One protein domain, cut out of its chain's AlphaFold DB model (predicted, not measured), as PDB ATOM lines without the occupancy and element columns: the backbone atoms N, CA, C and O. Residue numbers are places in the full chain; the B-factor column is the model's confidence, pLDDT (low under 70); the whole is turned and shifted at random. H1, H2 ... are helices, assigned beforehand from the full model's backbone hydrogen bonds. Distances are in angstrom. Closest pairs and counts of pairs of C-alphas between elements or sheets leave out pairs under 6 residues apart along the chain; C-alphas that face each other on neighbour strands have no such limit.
ATOM      1  N   ASP A  15     133.392 102.233 161.400       94.06
ATOM      2  CA  ASP A  15     133.976 102.045 160.063       94.06
ATOM      3  C   ASP A  15     135.211 102.922 159.846       94.06
ATOM      4  O   ASP A  15     136.253 102.443 159.416       94.06
ATOM      5  N   TYR A  16     135.143 104.192 160.262       95.75
ATOM      6  CA  TYR A  16     136.293 105.091 160.199       95.75
ATOM      7  C   TYR A  16     137.468 104.577 161.044       95.75
ATOM      8  O   TYR A  16     138.625 104.713 160.661       95.75
ATOM      9  N   ALA A  17     137.198 103.989 162.212       94.50
ATOM     10  CA  ALA A  17     138.247 103.397 163.033       94.50
ATOM     11  C   ALA A  17     138.867 102.157 162.367       94.50
ATOM     12  O   ALA A  17     140.086 101.999 162.436       94.50
ATOM     13  N   CYS A  18     138.067 101.316 161.707       95.50
ATOM     14  CA  CYS A  18     138.556 100.175 160.929       95.50
ATOM     15  C   CYS A  18     139.434 100.622 159.752       95.50
ATOM     16  O   CYS A  18     140.525 100.076 159.567       95.50
ATOM     17  N   ASP A  19     139.016 101.659 159.023       97.19
ATOM     18  CA  ASP A  19     139.789 102.240 157.921       97.19
ATOM     19  C   ASP A  19     141.136 102.798 158.406       97.19
ATOM     20  O   ASP A  19     142.178 102.525 157.808       97.19
ATOM     21  N   GLU A  20     141.148 103.526 159.528       97.38
ATOM     22  CA  GLU A  20     142.383 104.042 160.134       97.38
ATOM     23  C   GLU A  20     143.327 102.914 160.579       97.38
ATOM     24  O   GLU A  20     144.542 103.027 160.405       97.38
ATOM     25  N   LEU A  21     142.798 101.817 161.131       96.69
ATOM     26  CA  LEU A  21     143.605 100.647 161.496       96.69
ATOM     27  C   LEU A  21     144.246 100.009 160.258       96.69
ATOM     28  O   LEU A  21     145.444  99.719 160.276       96.69
ATOM     29  N   GLY A  22     143.476  99.849 159.179       97.19
ATOM     30  CA  GLY A  22     143.972  99.335 157.902       97.19
ATOM     31  C   GLY A  22     145.038 100.237 157.277       97.19
ATOM     32  O   GLY A  22     146.101  99.756 156.882       97.19
ATOM     33  N   ALA A  23     144.804 101.550 157.248       97.75
ATOM     34  CA  ALA A  23     145.730 102.532 156.678       97.75
ATOM     35  C   ALA A  23     147.076 102.613 157.422       97.75
ATOM     36  O   ALA A  23     148.090 102.974 156.826       97.75
ATOM     37  N   ASN A  24     147.095 102.266 158.712       97.56
ATOM     38  CA  ASN A  24     148.295 102.293 159.551       97.56
ATOM     39  C   ASN A  24     148.897 100.893 159.813       97.56
ATOM     40  O   ASN A  24     149.806 100.744 160.643       97.56
ATOM     41  N   ALA A  25     148.423  99.859 159.111       98.12
ATOM     42  CA  ALA A  25     149.001  98.521 159.160       98.12
ATOM     43  C   ALA A  25     150.419  98.516 158.563       98.12
ATOM     44  O   ALA A  25     150.653  98.996 157.455       98.12
ATOM     45  N   GLY A  26     151.384  97.967 159.299       97.31
ATOM     46  CA  GLY A  26     152.793  97.925 158.893       97.31
ATOM     47  C   GLY A  26     153.589  99.180 159.241       97.31
ATOM     48  O   GLY A  26     154.796  99.204 159.011       97.31
ATOM     49  N   THR A  27     152.949 100.200 159.821       97.62
ATOM     50  CA  THR A  27     153.621 101.401 160.336       97.62
ATOM     51  C   THR A  27     153.403 101.560 161.838       97.62
ATOM     52  O   THR A  27     154.361 101.481 162.603       97.62
ATOM     53  N   GLN A  28     152.156 101.752 162.277       97.69
ATOM     54  CA  GLN A  28     151.809 101.887 163.698       97.69
ATOM     55  C   GLN A  28     151.417 100.553 164.332       97.69
ATOM     56  O   GLN A  28     151.568 100.379 165.540       97.69
ATOM     57  N   PHE A  29     150.918  99.621 163.521       97.19
ATOM     58  CA  PHE A  29     150.410  98.334 163.977       97.19
ATOM     59  C   PHE A  29     151.049  97.186 163.204       97.19
ATOM     60  O   PHE A  29     151.404  97.328 162.034       97.19
ATOM     61  N   ASP A  30     151.142  96.024 163.844       98.12
ATOM     62  CA  ASP A  30     151.487  94.786 163.153       98.12
ATOM     63  C   ASP A  30     150.380  94.449 162.129       98.12
ATOM     64  O   ASP A  30     149.212  94.342 162.521       98.12
ATOM     65  N   PRO A  31     150.704  94.275 160.831       98.19
ATOM     66  CA  PRO A  31     149.710  93.957 159.807       98.19
ATOM     67  C   PRO A  31     148.886  92.702 160.101       98.19
ATOM     68  O   PRO A  31     147.701  92.653 159.766       98.19
ATOM     69  N   LEU A  32     149.492  91.682 160.716       98.12
ATOM     70  CA  LEU A  32     148.810  90.437 161.049       98.12
ATOM     71  C   LEU A  32     147.807  90.661 162.182       98.12
ATOM     72  O   LEU A  32     146.691  90.151 162.112       98.12
ATOM     73  N   LEU A  33     148.167  91.465 163.186       97.88
ATOM     74  CA  LEU A  33     147.244  91.816 164.269       97.88
ATOM     75  C   LEU A  33     146.086  92.680 163.772       97.88
ATOM     76  O   LEU A  33     144.955  92.445 164.187       97.88
ATOM     77  N   VAL A  34     146.340  93.634 162.870       97.81
ATOM     78  CA  VAL A  34     145.263  94.424 162.249       97.81
ATOM     79  C   VAL A  34     144.301  93.508 161.506       97.81
ATOM     80  O   VAL A  34     143.096  93.622 161.694       97.81
ATOM     81  N   ARG A  35     144.821  92.562 160.719       97.88
ATOM     82  CA  ARG A  35     143.983  91.602 160.001       97.88
ATOM     83  C   ARG A  35     143.131  90.755 160.944       97.88
ATOM     84  O   ARG A  35     141.921  90.723 160.776       97.88
ATOM     85  N   VAL A  36     143.740  90.132 161.955       97.94
ATOM     86  CA  VAL A  36     142.999  89.326 162.941       97.94
ATOM     87  C   VAL A  36     141.945  90.169 163.658       97.94
ATOM     88  O   VAL A  36     140.833  89.706 163.871       97.94
ATOM     89  N   PHE A  37     142.261  91.415 164.014       96.38
ATOM     90  CA  PHE A  37     141.287  92.298 164.644       96.38
ATOM     91  C   PHE A  37     140.110  92.609 163.713       96.38
ATOM     92  O   PHE A  37     138.968  92.480 164.137       96.38
ATOM     93  N   LEU A  38     140.372  92.992 162.459       95.88
ATOM     94  CA  LEU A  38     139.327  93.337 161.490       95.88
ATOM     95  C   LEU A  38     138.470  92.129 161.086       95.88
ATOM     96  O   LEU A  38     137.282  92.299 160.848       95.88
ATOM     97  N   ASP A  39     139.037  90.921 161.064       97.56
ATOM     98  CA  ASP A  39     138.290  89.689 160.779       97.56
ATOM     99  C   ASP A  39     137.320  89.314 161.926       97.56
ATOM    100  O   ASP A  39     136.370  88.563 161.708       97.56
ATOM    101  N   HIS A  40     137.537  89.841 163.141       96.25
ATOM    102  CA  HIS A  40     136.805  89.476 164.364       96.25
ATOM    103  C   HIS A  40     136.211  90.672 165.131       96.25
ATOM    104  O   HIS A  40     135.783  90.521 166.280       96.25
ATOM    105  N   GLU A  41     136.180  91.871 164.545       93.38
ATOM    106  CA  GLU A  41     135.800  93.094 165.266       93.38
ATOM    107  C   GLU A  41     134.390  93.009 165.873       93.38
ATOM    108  O   GLU A  41     134.177  93.479 166.995       93.38
ATOM    109  N   HIS A  42     133.464  92.317 165.200       91.44
ATOM    110  CA  HIS A  42     132.063  92.281 165.600       91.44
ATOM    111  C   HIS A  42     131.906  91.403 166.838       91.44
ATOM    112  O   HIS A  42     131.254  91.772 167.814       91.44
ATOM    113  N   GLU A  43     132.588  90.256 166.840       91.75
ATOM    114  CA  GLU A  43     132.636  89.328 167.969       91.75
ATOM    115  C   GLU A  43     133.287  89.978 169.194       91.75
ATOM    116  O   GLU A  43     132.812  89.806 170.322       91.75
ATOM    117  N   LEU A  44     134.359  90.747 168.975       87.62
ATOM    118  CA  LEU A  44     135.031  91.508 170.025       87.62
ATOM    119  C   LEU A  44     134.126  92.610 170.581       87.62
ATOM    120  O   LEU A  44     134.045  92.770 171.801       87.62
ATOM    121  N   SER A  45     133.419  93.336 169.714       86.88
ATOM    122  CA  SER A  45     132.435  94.341 170.117       86.88
ATOM    123  C   SER A  45     131.338  93.706 170.968       86.88
ATOM    124  O   SER A  45     131.072  94.172 172.079       86.88
ATOM    125  N   ASP A  46     130.762  92.591 170.521       87.75
ATOM    126  CA  ASP A  46     129.729  91.871 171.262       87.75
ATOM    127  C   ASP A  46     130.245  91.388 172.626       87.75
ATOM    128  O   ASP A  46     129.549  91.501 173.636       87.75
ATOM    129  N   LEU A  47     131.479  90.875 172.692       85.94
ATOM    130  CA  LEU A  47     132.106  90.448 173.945       85.94
ATOM    131  C   LEU A  47     132.274  91.615 174.924       85.94
ATOM    132  O   LEU A  47     131.960  91.473 176.106       85.94
ATOM    133  N   VAL A  48     132.747  92.762 174.438       82.00
ATOM    134  CA  VAL A  48     132.946  93.963 175.256       82.00
ATOM    135  C   VAL A  48     131.609  94.482 175.782       82.00
ATOM    136  O   VAL A  48     131.502  94.767 176.973       82.00
ATOM    137  N   HIS A  49     130.566  94.532 174.951       79.88
ATOM    138  CA  HIS A  49     129.234  94.940 175.401       79.88
ATOM    139  C   HIS A  49     128.659  93.956 176.431       79.88
ATOM    140  O   HIS A  49     128.164  94.385 177.474       79.88
ATOM    141  N   ARG A  50     128.789  92.641 176.212       76.19
ATOM    142  CA  ARG A  50     128.340  91.628 177.185       76.19
ATOM    143  C   ARG A  50     129.079  91.721 178.521       76.19
ATOM    144  O   ARG A  50     128.447  91.594 179.563       76.19
ATOM    145  N   ASN A  51     130.388  91.969 178.506       63.53
ATOM    146  CA  ASN A  51     131.185  92.066 179.732       63.53
ATOM    147  C   ASN A  51     130.977  93.386 180.492       63.53
ATOM    148  O   ASN A  51     131.149  93.406 181.706       63.53
ATOM    149  N   ILE A  52     130.617  94.480 179.811       58.94
ATOM    150  CA  ILE A  52     130.381  95.785 180.455       58.94
ATOM    151  C   ILE A  52     128.972  95.879 181.062       58.94
ATOM    152  O   ILE A  52     128.807  96.509 182.103       58.94
ATOM    153  N   PHE A  53     127.966  95.247 180.449       58.72
ATOM    154  CA  PHE A  53     126.578  95.243 180.945       58.72
ATOM    155  C   PHE A  53     126.207  93.981 181.751       58.72
ATOM    156  O   PHE A  53     125.057  93.833 182.155       58.72
ATOM    157  N   GLY A  54     127.160  93.072 181.971       53.50
ATOM    158  CA  GLY A  54     126.983  91.802 182.683       53.50
ATOM    159  C   GLY A  54     127.430  91.813 184.150       53.50
ATOM    160  O   GLY A  54     128.081  90.856 184.568       53.50
TER     161      GLY A  54
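What this domain is: This is residues 15 to 54 of the 55 residues of a protein of bioreactor metagenome (UniProt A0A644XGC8). A small, loosely closed helical hairpin has a single helix leading away from it as a free arm: H1 and H2 run side by side in opposite ways, joined by a loop, and residues 42 to 54, most of them in H3, stick out beyond the end of H2. The arm makes much of the length. The printed part has 40 residues with three named helices, H1, H2 and H3 in that order, and no named strand; the class is all helix. The whole is loose, with a radius of gyration of the C-alphas of 11.7 A, and elongated, spanning 36 by 19 by 15 A.

Where its parts are: H1 holds residues 15 to 23 and begins at C-alpha 15 at (133.976, 102.045, 160.063); it is 12.2 A from first to last C-alpha. H2 holds residues 31 to 39, also 12.2 A, and begins at C-alpha 31 at (149.710, 93.957, 159.807). H3, the longest helix, holds residues 41 to 52, is 16.3 A long and ends at C-alpha 52 at (130.381, 95.785, 180.455).

How they stand to each other: H1 and H2 form a helical hairpin and only just touch, with 3 pairs of C-alphas within 8 A. Their closest C-alphas, of Leu 21 and Val 34, are 6.5 A apart. They stand at a shallow tilt of 22 degrees, opposite ways. H2 and H3 meet only through their link, while H1 and H3 are apart. In H1, H2 and H3 every O i to N i+4 pair is within hydrogen-bond range.

The domain as a whole: The two C-alphas farthest apart, of Thr 27 and Gly 54, are 36.1 A apart. The printed part has no cut. The link from H1 to H2 is short, with 7 residues; that from H2 to H3 is tight, with 1 residue. The mean pLDDT of the printed part is 90.5, and residues 51 to 54 are under 70.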